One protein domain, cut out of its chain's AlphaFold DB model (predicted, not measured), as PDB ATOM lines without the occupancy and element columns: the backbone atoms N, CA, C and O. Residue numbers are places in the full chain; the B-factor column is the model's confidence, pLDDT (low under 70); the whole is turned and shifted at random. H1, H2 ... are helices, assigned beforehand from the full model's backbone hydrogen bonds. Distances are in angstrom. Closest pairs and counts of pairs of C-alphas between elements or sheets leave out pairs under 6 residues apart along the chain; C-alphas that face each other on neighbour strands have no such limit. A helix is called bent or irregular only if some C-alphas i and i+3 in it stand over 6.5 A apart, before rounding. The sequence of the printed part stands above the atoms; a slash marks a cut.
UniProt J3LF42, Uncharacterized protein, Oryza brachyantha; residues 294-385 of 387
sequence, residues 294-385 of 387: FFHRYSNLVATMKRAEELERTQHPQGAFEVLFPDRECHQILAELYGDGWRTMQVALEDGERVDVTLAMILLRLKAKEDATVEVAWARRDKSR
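What this domain is: This is residues 294 to 385 of the 387 residues of an uncharacterized protein of Oryza brachyantha (UniProt J3LF42). Two long helices, H1 and H4, lie side by side and run opposite ways, and a bent helix, H3, folds over them: its arm H3a crosses H1 nearly at a right angle, and its arm H3b turns back to the beginning of H4. The short helix H2 packs beside the last part of H3b, while residues 378 to 385, of which 378 to 383 belong to H4, stick out from the body. The printed part has 92 residues with four named helices, H1, H2, H3 and H4 in that order, and no named strand; its class is all helix. It is only just compact, close to loose, with a radius of gyration of the C-alphas of 14.3 A, and it is only just elongated, with spans of 50 by 25 by 19 A.

How they stand to each other: H1, residues 294 to 314, touches H4, residues 355 to 383, at a shallow tilt of 29 degrees, and they run opposite ways. Their closest C-alphas are those of Met 305 and Leu 366, 6.3 A apart. H2, residues 321 to 324, is close to H1 but not clearly touching it, the closest C-alphas being those of Leu 311 and Leu 324 at 7.4 A. H3, residues 328 to 350, was assigned as one helix by its hydrogen bonds but is bent: C-alphas 337 and 340 are 9.6 A apart, and its arms H3a, residues 328 to 337, and H3b, residues 340 to 350, stand at a steep tilt of 55 degrees. H3b is itself irregular, with C-alphas 340 and 343 6.53 A apart. H3a touches H1 with residues 300 to 304 of H1 alone, about perpendicular at 87 degrees; the closest C-alphas are those of Thr 304 and Cys 330, 5.3 A apart. H3a is close to H4 but not clearly touching it, with C-alphas 337 and 365 the closest at 7.3 A. H2 and H3b only just touch, with 3 pairs of C-alphas within 8 A, the closest being those of Phe 321 and Glu 350 at 6.0 A. H3b and H4 form a helical hairpin at a steep tilt of 45 degrees, opposite ways; residues 355 to 358 alone of H4 touch H3b, and the closest C-alphas are those of Leu 349 and Val 355, 5.1 A apart. H1 and H3b are apart, and so are H2 and H4. The hub is H3 with its two arms taken together, touching three other helices, and the helix packing is mostly crossed, helices meeting at more than a shallow tilt, but only just. In H1, H3a and H4 each O i to N i+4 pair is within hydrogen-bond range; in H3b 5 of 7 are, and H2 is too short for such a pair.

Where its parts are: H1 begins at C-alpha 294 (35.183, 14.756, -33.269) and spans 30.6 A from first to last C-alpha. H2 spans 5.0 A, H3a 14.3 A and H3b 16.9 A. H4, the longest helix with 29 residues, spans 41.8 A from C-alpha 355 (27.406, -11.173, -19.868) to C-alpha 383 (50.324, 22.542, -29.295).

The domain as a whole: The two C-alphas farthest apart are those of Asp 351 and Arg 385, at 50.6 A. Without residues 378 to 385, which stand free, the body spans 37 by 26 by 20 A. The printed part has no cut; the links H2 to H3 and H3 to H4 are tight, and the link H1 to H2 is short. The mean pLDDT of the printed part is 73.6, and 23 residues are under 70, namely 294 to 295, 315 to 319, 352 to 353, 371 and 373 to 385.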
ATOM      1  N   PHE A 294      34.442  15.235 -34.437       69.38
ATOM      2  CA  PHE A 294      35.183  14.756 -33.269       69.38
ATOM      3  C   PHE A 294      34.315  14.788 -32.004       69.38
ATOM      4  O   PHE A 294      34.145  13.757 -31.358       69.38
ATOM      5  N   PHE A 295      33.713  15.938 -31.684       64.81
ATOM      6  CA  PHE A 295      32.898  16.078 -30.475       64.81
ATOM      7  C   PHE A 295      31.627  15.221 -30.496       64.81
ATOM      8  O   PHE A 295      31.273  14.673 -29.459       64.81
ATOM      9  N   HIS A 296      30.969  15.040 -31.645       70.38
ATOM     10  CA  HIS A 296      29.827  14.127 -31.751       70.38
ATOM     11  C   HIS A 296      30.249  12.662 -31.530       70.38
ATOM     12  O   HIS A 296      29.651  11.971 -30.710       70.38
ATOM     13  N   ARG A 297      31.342  12.196 -32.162       71.38
ATOM     14  CA  ARG A 297      31.879  10.835 -31.933       71.38
ATOM     15  C   ARG A 297      32.319  10.627 -30.473       71.38
ATOM     16  O   ARG A 297      32.175   9.524 -29.960       71.38
ATOM     17  N   TYR A 298      32.792  11.678 -29.795       71.56
ATOM     18  CA  TYR A 298      33.096  11.659 -28.359       71.56
ATOM     19  C   TYR A 298      31.831  11.654 -27.473       71.56
ATOM     20  O   TYR A 298      31.762  10.856 -26.543       71.56
ATOM     21  N   SER A 299      30.799  12.448 -27.792       72.19
ATOM     22  CA  SER A 299      29.494  12.418 -27.097       72.19
ATOM     23  C   SER A 299      28.899  11.008 -27.126       72.19
ATOM     24  O   SER A 299      28.602  10.421 -26.085       72.19
ATOM     25  N   ASN A 300      28.861  10.404 -28.318       76.88
ATOM     26  CA  ASN A 300      28.354   9.051 -28.525       76.88
ATOM     27  C   ASN A 300      29.203   7.997 -27.778       76.88
ATOM     28  O   ASN A 300      28.654   7.024 -27.262       76.88
ATOM     29  N   LEU A 301      30.527   8.186 -27.666       75.81
ATOM     30  CA  LEU A 301      31.418   7.310 -26.886       75.81
ATOM     31  C   LEU A 301      31.083   7.365 -25.386       75.81
ATOM     32  O   LEU A 301      30.903   6.318 -24.764       75.81
ATOM     33  N   VAL A 302      30.934   8.567 -24.825       75.56
ATOM     34  CA  VAL A 302      30.570   8.774 -23.412       75.56
ATOM     35  C   VAL A 302      29.151   8.260 -23.122       75.56
ATOM     36  O   VAL A 302      28.919   7.650 -22.076       75.56
ATOM     37  N   ALA A 303      28.211   8.413 -24.060       77.12
ATOM     38  CA  ALA A 303      26.877   7.816 -23.972       77.12
ATOM     39  C   ALA A 303      26.938   6.275 -23.962       77.12
ATOM     40  O   ALA A 303      26.375   5.646 -23.061       77.12
ATOM     41  N   THR A 304      27.703   5.672 -24.885       79.94
ATOM     42  CA  THR A 304      27.946   4.216 -24.946       79.94
ATOM     43  C   THR A 304      28.531   3.700 -23.626       79.94
ATOM     44  O   THR A 304      28.081   2.683 -23.096       79.94
ATOM     45  N   MET A 305      29.501   4.423 -23.056       78.38
ATOM     46  CA  MET A 305      30.116   4.111 -21.762       78.38
ATOM     47  C   MET A 305      29.121   4.158 -20.613       78.38
ATOM     48  O   MET A 305      29.006   3.191 -19.861       78.38
ATOM     49  N   LYS A 306      28.372   5.257 -20.495       80.31
ATOM     50  CA  LYS A 306      27.362   5.431 -19.450       80.31
ATOM     51  C   LYS A 306      26.305   4.327 -19.505       80.31
ATOM     52  O   LYS A 306      25.920   3.813 -18.457       80.31
ATOM     53  N   ARG A 307      25.880   3.922 -20.709       82.62
ATOM     54  CA  ARG A 307      24.942   2.808 -20.897       82.62
ATOM     55  C   ARG A 307      25.558   1.461 -20.514       82.62
ATOM     56  O   ARG A 307      24.921   0.691 -19.804       82.62
ATOM     57  N   ALA A 308      26.803   1.193 -20.903       82.25
ATOM     58  CA  ALA A 308      27.502  -0.027 -20.504       82.25
ATOM     59  C   ALA A 308      27.697  -0.129 -18.973       82.25
ATOM     60  O   ALA A 308      27.529  -1.212 -18.416       82.25
ATOM     61  N   GLU A 309      27.964   0.982 -18.269       82.81
ATOM     62  CA  GLU A 309      28.039   0.969 -16.799       82.81
ATOM     63  C   GLU A 309      26.666   0.891 -16.107       82.81
ATOM     64  O   GLU A 309      26.578   0.547 -14.926       82.81
ATOM     65  N   GLU A 310      25.583   1.278 -16.778       84.75
ATOM     66  CA  GLU A 310      24.224   1.063 -16.277       84.75
ATOM     67  C   GLU A 310      23.875  -0.429 -16.347       84.75
ATOM     68  O   GLU A 310      23.423  -1.005 -15.358       84.75
ATOM     69  N   LEU A 311      24.197  -1.078 -17.470       82.88
ATOM     70  CA  LEU A 311      24.041  -2.522 -17.660       82.88
ATOM     71  C   LEU A 311      24.880  -3.334 -16.654       82.88
ATOM     72  O   LEU A 311      24.343  -4.237 -16.015       82.88
ATOM     73  N   GLU A 312      26.149  -2.973 -16.429       80.06
ATOM     74  CA  GLU A 312      26.996  -3.591 -15.390       80.06
ATOM     75  C   GLU A 312      26.356  -3.489 -13.991       80.06
ATOM     76  O   GLU A 312      26.307  -4.474 -13.250       80.06
ATOM     77  N   ARG A 313      25.786  -2.325 -13.641       80.81
ATOM     78  CA  ARG A 313      25.099  -2.117 -12.353       80.81
ATOM     79  C   ARG A 313      23.809  -2.930 -12.202       80.81
ATOM     80  O   ARG A 313      23.417  -3.177 -11.063       80.81
ATOM     81  N   THR A 314      23.155  -3.344 -13.291       77.75
ATOM     82  CA  THR A 314      21.923  -4.157 -13.207       77.75
ATOM     83  C   THR A 314      22.150  -5.633 -12.869       77.75
ATOM     84  O   THR A 314      21.232  -6.232 -12.317       77.75
ATOM     85  N   GLN A 315      23.358  -6.171 -13.110       61.44
ATOM     86  CA  GLN A 315      23.759  -7.584 -12.943       61.44
ATOM     87  C   GLN A 315      22.930  -8.580 -13.779       61.44
ATOM     88  O   GLN A 315      21.720  -8.707 -13.615       61.44
ATOM     89  N   HIS A 316      23.590  -9.314 -14.682       63.78
ATOM     90  CA  HIS A 316      22.937 -10.195 -15.664       63.78
ATOM     91  C   HIS A 316      21.769  -9.547 -16.460       63.78
ATOM     92  O   HIS A 316      20.671 -10.112 -16.503       63.78
ATOM     93  N   PRO A 317      21.956  -8.391 -17.131       67.62
ATOM     94  CA  PRO A 317      20.945  -7.867 -18.048       67.62
ATOM     95  C   PRO A 317      20.725  -8.840 -19.219       67.62
ATOM     96  O   PRO A 317      21.648  -9.123 -19.980       67.62
ATOM     97  N   GLN A 318      19.499  -9.346 -19.368       61.78
ATOM     98  CA  GLN A 318      19.118 -10.307 -20.411       61.78
ATOM     99  C   GLN A 318      18.232  -9.656 -21.478       61.78
ATOM    100  O   GLN A 318      17.249  -8.986 -21.161       61.78
ATOM    101  N   GLY A 319      18.554  -9.895 -22.748       68.69
ATOM    102  CA  GLY A 319      17.790  -9.424 -23.901       68.69
ATOM    103  C   GLY A 319      18.622  -9.453 -25.182       68.69
ATOM    104  O   GLY A 319      19.836  -9.637 -25.133       68.69
ATOM    105  N   ALA A 320      17.976  -9.237 -26.330       71.06
ATOM    106  CA  ALA A 320      18.695  -9.004 -27.582       71.06
ATOM    107  C   ALA A 320      19.609  -7.771 -27.451       71.06
ATOM    108  O   ALA A 320      19.269  -6.823 -26.733       71.06
ATOM    109  N   PHE A 321      20.735  -7.738 -28.168       70.31
ATOM    110  CA  PHE A 321      21.698  -6.634 -28.071       70.31
ATOM    111  C   PHE A 321      21.063  -5.262 -28.371       70.31
ATOM    112  O   PHE A 321      21.391  -4.270 -27.724       70.31
ATOM    113  N   GLU A 322      20.073  -5.232 -29.264       74.50
ATOM    114  CA  GLU A 322      19.256  -4.068 -29.639       74.50
ATOM    115  C   GLU A 322      18.401  -3.496 -28.482       74.50
ATOM    116  O   GLU A 322      17.950  -2.356 -28.550       74.50
ATOM    117  N   VAL A 323      18.181  -4.263 -27.407       76.12
ATOM    118  CA  VAL A 323      17.499  -3.824 -26.171       76.12
ATOM    119  C   VAL A 323      18.512  -3.334 -25.129       76.12
ATOM    120  O   VAL A 323      18.244  -2.403 -24.364       76.12
ATOM    121  N   LEU A 324      19.702  -3.942 -25.109       75.12
ATOM    122  CA  LEU A 324      20.812  -3.521 -24.254       75.12
ATOM    123  C   LEU A 324      21.335  -2.147 -24.704       75.12
ATOM    124  O   LEU A 324      21.411  -1.223 -23.892       75.12
ATOM    125  N   PHE A 325      21.596  -1.992 -26.001       79.50
ATOM    126  CA  PHE A 325      22.033  -0.759 -26.651       79.50
ATOM    127  C   PHE A 325      21.054  -0.425 -27.793       79.50
ATOM    128  O   PHE A 325      21.181  -0.998 -28.876       79.50
ATOM    129  N   PRO A 326      20.069   0.468 -27.581       73.94
ATOM    130  CA  PRO A 326      19.092   0.821 -28.616       73.94
ATOM    131  C   PRO A 326      19.662   1.766 -29.687       73.94
ATOM    132  O   PRO A 326      19.180   1.779 -30.821       73.94
ATOM    133  N   ASP A 327      20.690   2.544 -29.344       76.50
ATOM    134  CA  ASP A 327      21.235   3.600 -30.197       76.50
ATOM    135  C   ASP A 327      22.229   3.029 -31.224       76.50
ATOM    136  O   ASP A 327      23.183   2.320 -30.881       76.50
ATOM    137  N   ARG A 328      22.041   3.359 -32.506       75.06
ATOM    138  CA  ARG A 328      22.858   2.813 -33.612       75.06
ATOM    139  C   ARG A 328      24.296   3.326 -33.579       75.06
ATOM    140  O   ARG A 328      25.223   2.650 -34.022       75.06
ATOM    141  N   GLU A 329      24.485   4.498 -33.002       74.31
ATOM    142  CA  GLU A 329      25.756   5.155 -32.751       74.31
ATOM    143  C   GLU A 329      26.612   4.330 -31.772       74.31
ATOM    144  O   GLU A 329      27.817   4.173 -31.992       74.31
ATOM    145  N   CYS A 330      25.988   3.706 -30.759       75.19
ATOM    146  CA  CYS A 330      26.661   2.755 -29.867       75.19
ATOM    147  C   CYS A 330      27.147   1.523 -30.644       75.19
ATOM    148  O   CYS A 330      28.280   1.075 -30.455       75.19
ATOM    149  N   HIS A 331      26.320   0.985 -31.552       77.62
ATOM    150  CA  HIS A 331      26.677  -0.185 -32.369       77.62
ATOM    151  C   HIS A 331      27.888   0.117 -33.253       77.62
ATOM    152  O   HIS A 331      28.786  -0.716 -33.371       77.62
ATOM    153  N   GLN A 332      27.936   1.314 -33.846       78.62
ATOM    154  CA  GLN A 332      29.063   1.740 -34.670       78.62
ATOM    155  C   GLN A 332      30.356   1.863 -33.848       78.62
ATOM    156  O   GLN A 332      31.380   1.321 -34.256       78.62
ATOM    157  N   ILE A 333      30.319   2.504 -32.676       80.31
ATOM    158  CA  ILE A 333      31.501   2.647 -31.807       80.31
ATOM    159  C   ILE A 333      32.015   1.286 -31.318       80.31
ATOM    160  O   ILE A 333      33.223   1.042 -31.308       80.31
ATOM    161  N   LEU A 334      31.116   0.366 -30.963       80.62
ATOM    162  CA  LEU A 334      31.483  -0.989 -30.543       80.62
ATOM    163  C   LEU A 334      32.055  -1.815 -31.712       80.62
ATOM    164  O   LEU A 334      33.076  -2.486 -31.548       80.62
ATOM    165  N   ALA A 335      31.498  -1.691 -32.920       81.56
ATOM    166  CA  ALA A 335      32.070  -2.292 -34.125       81.56
ATOM    167  C   ALA A 335      33.465  -1.723 -34.465       81.56
ATOM    168  O   ALA A 335      34.365  -2.482 -34.822       81.56
ATOM    169  N   GLU A 336      33.689  -0.418 -34.291       79.81
ATOM    170  CA  GLU A 336      34.999   0.230 -34.469       79.81
ATOM    171  C   GLU A 336      36.033  -0.196 -33.403       79.81
ATOM    172  O   GLU A 336      37.234  -0.217 -33.675       79.81
ATOM    173  N   LEU A 337      35.594  -0.558 -32.192       77.50
ATOM    174  CA  LEU A 337      36.458  -0.975 -31.075       77.50
ATOM    175  C   LEU A 337      36.886  -2.446 -31.101       77.50
ATOM    176  O   LEU A 337      37.892  -2.805 -30.474       77.50
ATOM    177  N   TYR A 338      36.125  -3.300 -31.784       78.62
ATOM    178  CA  TYR A 338      36.341  -4.749 -31.811       78.62
ATOM    179  C   TYR A 338      36.508  -5.336 -33.218       78.62
ATOM    180  O   TYR A 338      36.965  -6.475 -33.343       78.62
ATOM    181  N   GLY A 339      36.197  -4.573 -34.269       81.12
ATOM    182  CA  GLY A 339      36.271  -5.018 -35.659       81.12
ATOM    183  C   GLY A 339      35.424  -6.269 -35.892       81.12
ATOM    184  O   GLY A 339      34.323  -6.405 -35.360       81.12
ATOM    185  N   ASP A 340      35.965  -7.237 -36.635       74.25
ATOM    186  CA  ASP A 340      35.297  -8.524 -36.868       74.25
ATOM    187  C   ASP A 340      35.009  -9.314 -35.575       74.25
ATOM    188  O   ASP A 340      34.063 -10.103 -35.541       74.25
ATOM    189  N   GLY A 341      35.762  -9.064 -34.495       74.38
ATOM    190  CA  GLY A 341      35.537  -9.670 -33.178       74.38
ATOM    191  C   GLY A 341      34.289  -9.157 -32.451       74.38
ATOM    192  O   GLY A 341      33.864  -9.779 -31.478       74.38
ATOM    193  N   TRP A 342      33.671  -8.065 -32.924       81.00
ATOM    194  CA  TRP A 342      32.463  -7.504 -32.314       81.00
ATOM    195  C   TRP A 342      31.306  -8.514 -32.279       81.00
ATOM    196  O   TRP A 342      30.670  -8.697 -31.244       81.00
ATOM    197  N   ARG A 343      31.084  -9.249 -33.380       77.69
ATOM    198  CA  ARG A 343      29.981 -10.225 -33.488       77.69
ATOM    199  C   ARG A 343      30.062 -11.335 -32.438       77.69
ATOM    200  O   ARG A 343      29.035 -11.805 -31.968       77.69
ATOM    201  N   THR A 344      31.270 -11.744 -32.051       80.75
ATOM    202  CA  THR A 344      31.472 -12.765 -31.011       80.75
ATOM    203  C   THR A 344      31.088 -12.245 -29.624       80.75
ATOM    204  O   THR A 344      30.592 -13.014 -28.808       80.75
ATOM    205  N   MET A 345      31.268 -10.945 -29.364       75.88
ATOM    206  CA  MET A 345      30.811 -10.316 -28.120       75.88
ATOM    207  C   MET A 345      29.306 -10.056 -28.121       75.88
ATOM    208  O   MET A 345      28.680 -10.257 -27.088       75.88
ATOM    209  N   GLN A 346      28.716  -9.694 -29.265       79.62
ATOM    210  CA  GLN A 346      27.261  -9.594 -29.406       79.62
ATOM    211  C   GLN A 346      26.578 -10.922 -29.038       79.62
ATOM    212  O   GLN A 346      25.725 -10.934 -28.157       79.62
ATOM    213  N   VAL A 347      27.013 -12.040 -29.631       80.88
ATOM    214  CA  VAL A 347      26.459 -13.375 -29.331       80.88
ATOM    215  C   VAL A 347      26.622 -13.733 -27.846       80.88
ATOM    216  O   VAL A 347      25.674 -14.194 -27.225       80.88
ATOM    217  N   ALA A 348      27.766 -13.424 -27.225       79.38
ATOM    218  CA  ALA A 348      27.975 -13.650 -25.788       79.38
ATOM    219  C   ALA A 348      27.120 -12.751 -24.863       79.38
ATOM    220  O   ALA A 348      26.943 -13.073 -23.689       79.38
ATOM    221  N   LEU A 349      26.593 -11.624 -25.357       78.31
ATOM    222  CA  LEU A 349      25.600 -10.817 -24.635       78.31
ATOM    223  C   LEU A 349      24.178 -11.368 -24.829       78.31
ATOM    224  O   LEU A 349      23.395 -11.371 -23.884       78.31
ATOM    225  N   GLU A 350      23.857 -11.849 -26.032       80.69
ATOM    226  CA  GLU A 350      22.529 -12.355 -26.408       80.69
ATOM    227  C   GLU A 350      22.233 -13.754 -25.836       80.69
ATOM    228  O   GLU A 350      21.131 -13.990 -25.344       80.69
ATOM    229  N   ASP A 351      23.224 -14.654 -25.818       78.00
ATOM    230  CA  ASP A 351      23.114 -16.016 -25.262       78.00
ATOM    231  C   ASP A 351      23.100 -16.044 -23.718       78.00
ATOM    232  O   ASP A 351      22.890 -17.092 -23.105       78.00
ATOM    233  N   GLY A 352      23.364 -14.913 -23.054       69.06
ATOM    234  CA  GLY A 352      23.416 -14.805 -21.591       69.06
ATOM    235  C   GLY A 352      24.672 -15.401 -20.927       69.06
ATOM    236  O   GLY A 352      24.895 -15.187 -19.733       69.06
ATOM    237  N   GLU A 353      25.530 -16.115 -21.663       69.31
ATOM    238  CA  GLU A 353      26.774 -16.665 -21.116       69.31
ATOM    239  C   GLU A 353      27.834 -15.581 -20.864       69.31
ATOM    240  O   GLU A 353      28.441 -15.031 -21.781       69.31
ATOM    241  N   ARG A 354      28.168 -15.372 -19.582       74.31
ATOM    242  CA  ARG A 354      29.269 -14.492 -19.130       74.31
ATOM    243  C   ARG A 354      29.063 -13.012 -19.482       74.31
ATOM    244  O   ARG A 354      30.049 -12.283 -19.608       74.31
ATOM    245  N   VAL A 355      27.807 -12.565 -19.581       79.56
ATOM    246  CA  VAL A 355      27.406 -11.173 -19.868       79.56
ATOM    247  C   VAL A 355      28.252 -10.160 -19.097       79.56
ATOM    248  O   VAL A 355      28.787  -9.235 -19.696       79.56
ATOM    249  N   ASP A 356      28.460 -10.364 -17.797       78.31
ATOM    250  CA  ASP A 356      29.171  -9.420 -16.924       78.31
ATOM    251  C   ASP A 356      30.679  -9.354 -17.241       78.31
ATOM    252  O   ASP A 356      31.286  -8.289 -17.175       78.31
ATOM    253  N   VAL A 357      31.284 -10.468 -17.676       83.75
ATOM    254  CA  VAL A 357      32.684 -10.505 -18.146       83.75
ATOM    255  C   VAL A 357      32.809  -9.794 -19.494       83.75
ATOM    256  O   VAL A 357      33.768  -9.054 -19.722       83.75
ATOM    257  N   THR A 358      31.830  -9.984 -20.380       83.62
ATOM    258  CA  THR A 358      31.766  -9.315 -21.687       83.62
ATOM    259  C   THR A 358      31.550  -7.806 -21.526       83.62
ATOM    260  O   THR A 358      32.275  -7.023 -22.139       83.62
ATOM    261  N   LEU A 359      30.644  -7.379 -20.639       83.25
ATOM    262  CA  LEU A 359      30.413  -5.973 -20.286       83.25
ATOM    263  C   LEU A 359      31.643  -5.329 -19.635       83.25
ATOM    264  O   LEU A 359      32.032  -4.239 -20.051       83.25
ATOM    265  N   ALA A 360      32.314  -6.004 -18.698       83.25
ATOM    266  CA  ALA A 360      33.555  -5.505 -18.101       83.25
ATOM    267  C   ALA A 360      34.674  -5.338 -19.151       83.25
ATOM    268  O   ALA A 360      35.394  -4.338 -19.148       83.25
ATOM    269  N   MET A 361      34.792  -6.272 -20.103       82.81
ATOM    270  CA  MET A 361      35.729  -6.159 -21.229       82.81
ATOM    271  C   MET A 361      35.375  -5.016 -22.192       82.81
ATOM    272  O   MET A 361      36.289  -4.373 -22.716       82.81
ATOM    273  N   ILE A 362      34.080  -4.754 -22.410       84.44
ATOM    274  CA  ILE A 362      33.554  -3.617 -23.182       84.44
ATOM    275  C   ILE A 362      33.891  -2.294 -22.489       84.44
ATOM    276  O   ILE A 362      34.514  -1.424 -23.098       84.44
ATOM    277  N   LEU A 363      33.587  -2.171 -21.197       83.69
ATOM    278  CA  LEU A 363      33.904  -0.995 -20.386       83.69
ATOM    279  C   LEU A 363      35.404  -0.705 -20.320       83.69
ATOM    280  O   LEU A 363      35.799   0.454 -20.432       83.69
ATOM    281  N   LEU A 364      36.245  -1.737 -20.200       83.25
ATOM    282  CA  LEU A 364      37.699  -1.580 -20.173       83.25
ATOM    283  C   LEU A 364      38.244  -0.990 -21.485       83.25
ATOM    284  O   LEU A 364      39.074  -0.080 -21.442       83.25
ATOM    285  N   ARG A 365      37.776  -1.458 -22.654       80.75
ATOM    286  CA  ARG A 365      38.197  -0.870 -23.941       80.75
ATOM    287  C   ARG A 365      37.589   0.498 -24.197       80.75
ATOM    288  O   ARG A 365      38.284   1.345 -24.746       80.75
ATOM    289  N   LEU A 366      36.328   0.716 -23.824       81.88
ATOM    290  CA  LEU A 366      35.694   2.024 -23.962       81.88
ATOM    291  C   LEU A 366      36.448   3.079 -23.136       81.88
ATOM    292  O   LEU A 366      36.798   4.117 -23.684       81.88
ATOM    293  N   LYS A 367      36.804   2.780 -21.878       79.81
ATOM    294  CA  LYS A 367      37.609   3.669 -21.018       79.81
ATOM    295  C   LYS A 367      38.999   3.931 -21.599       79.81
ATOM    296  O   LYS A 367      39.358   5.084 -21.788       79.81
ATOM    297  N   ALA A 368      39.715   2.894 -22.040       78.50
ATOM    298  CA  ALA A 368      40.999   3.075 -22.727       78.50
ATOM    299  C   ALA A 368      40.887   3.883 -24.044       78.50
ATOM    300  O   ALA A 368      41.851   4.526 -24.466       78.50
ATOM    301  N   LYS A 369      39.723   3.864 -24.712       76.69
ATOM    302  CA  LYS A 369      39.432   4.695 -25.890       76.69
ATOM    303  C   LYS A 369      39.089   6.133 -25.511       76.69
ATOM    304  O   LYS A 369      39.507   7.033 -26.236       76.69
ATOM    305  N   GLU A 370      38.366   6.355 -24.414       77.81
ATOM    306  CA  GLU A 370      38.162   7.686 -23.845       77.81
ATOM    307  C   GLU A 370      39.509   8.301 -23.473       77.81
ATOM    308  O   GLU A 370      39.837   9.343 -24.030       77.81
ATOM    309  N   ASP A 371      40.332   7.621 -22.666       69.00
ATOM    310  CA  ASP A 371      41.675   8.076 -22.287       69.00
ATOM    311  C   ASP A 371      42.501   8.465 -23.524       69.00
ATOM    312  O   ASP A 371      43.035   9.569 -23.599       69.00
ATOM    313  N   ALA A 372      42.541   7.611 -24.554       71.00
ATOM    314  CA  ALA A 372      43.259   7.906 -25.796       71.00
ATOM    315  C   ALA A 372      42.660   9.086 -26.593       71.00
ATOM    316  O   ALA A 372      43.398   9.839 -27.229       71.00
ATOM    317  N   THR A 373      41.338   9.270 -26.572       69.56
ATOM    318  CA  THR A 373      40.655  10.382 -27.262       69.56
ATOM    319  C   THR A 373      40.852  11.704 -26.513       69.56
ATOM    320  O   THR A 373      41.043  12.749 -27.138       69.56
ATOM    321  N   VAL A 374      40.883  11.647 -25.179       65.06
ATOM    322  CA  VAL A 374      41.219  12.756 -24.282       65.06
ATOM    323  C   VAL A 374      42.686  13.146 -24.455       65.06
ATOM    324  O   VAL A 374      42.949  14.309 -24.732       65.06
ATOM    325  N   GLU A 375      43.639  12.212 -24.405       65.38
ATOM    326  CA  GLU A 375      45.062  12.497 -24.657       65.38
ATOM    327  C   GLU A 375      45.294  13.088 -26.059       65.38
ATOM    328  O   GLU A 375      46.066  14.033 -26.210       65.38
ATOM    329  N   VAL A 376      44.561  12.637 -27.086       62.66
ATOM    330  CA  VAL A 376      44.595  13.257 -28.425       62.66
ATOM    331  C   VAL A 376      44.072  14.702 -28.414       62.66
ATOM    332  O   VAL A 376      44.655  15.557 -29.084       62.66
ATOM    333  N   ALA A 377      43.016  15.010 -27.655       58.81
ATOM    334  CA  ALA A 377      42.539  16.385 -27.487       58.81
ATOM    335  C   ALA A 377      43.540  17.250 -26.693       58.81
ATOM    336  O   ALA A 377      43.846  18.371 -27.101       58.81
ATOM    337  N   TRP A 378      44.108  16.722 -25.606       52.56
ATOM    338  CA  TRP A 378      45.090  17.417 -24.766       52.56
ATOM    339  C   TRP A 378      46.404  17.688 -25.508       52.56
ATOM    340  O   TRP A 378      46.897  18.813 -25.466       52.56
ATOM    341  N   ALA A 379      46.937  16.719 -26.257       54.19
ATOM    342  CA  ALA A 379      48.149  16.898 -27.058       54.19
ATOM    343  C   ALA A 379      47.964  17.947 -28.172       54.19
ATOM    344  O   ALA A 379      48.868  18.740 -28.433       54.19
ATOM    345  N   ARG A 380      46.778  18.006 -28.799       56.00
ATOM    346  CA  ARG A 380      46.426  19.058 -29.775       56.00
ATOM    347  C   ARG A 380      46.266  20.433 -29.109       56.00
ATOM    348  O   ARG A 380      46.634  21.446 -29.699       56.00
ATOM    349  N   ARG A 381      45.798  20.472 -27.861       45.44
ATOM    350  CA  ARG A 381      45.599  21.694 -27.065       45.44
ATOM    351  C   ARG A 381      46.869  22.256 -26.414       45.44
ATOM    352  O   ARG A 381      46.954  23.461 -26.207       45.44
ATOM    353  N   ASP A 382      47.873  21.441 -26.095       40.75
ATOM    354  CA  ASP A 382      49.166  21.979 -25.636       40.75
ATOM    355  C   ASP A 382      50.038  22.447 -26.823       40.75
ATOM    356  O   ASP A 382      50.833  23.374 -26.655       40.75
ATOM    357  N   LYS A 383      49.801  21.938 -28.050       46.09
ATOM    358  CA  LYS A 383      50.324  22.542 -29.295       46.09
ATOM    359  C   LYS A 383      49.773  23.955 -29.549       46.09
ATOM    360  O   LYS A 383      50.567  24.844 -29.837       46.09
ATOM    361  N   SER A 384      48.469  24.219 -29.364       40.28
ATOM    362  CA  SER A 384      47.905  25.586 -29.533       40.28
ATOM    363  C   SER A 384      48.521  26.624 -28.575       40.28
ATOM    364  O   SER A 384      48.448  27.834 -28.803       40.28
ATOM    365  N   ARG A 385      49.162  26.148 -27.501       36.91
ATOM    366  CA  ARG A 385      49.856  26.932 -26.472       36.91
ATOM    367  C   ARG A 385      51.293  27.316 -26.825       36.91
ATOM    368  O   ARG A 385      51.772  28.318 -26.290       36.91
TER     369      ARG A 385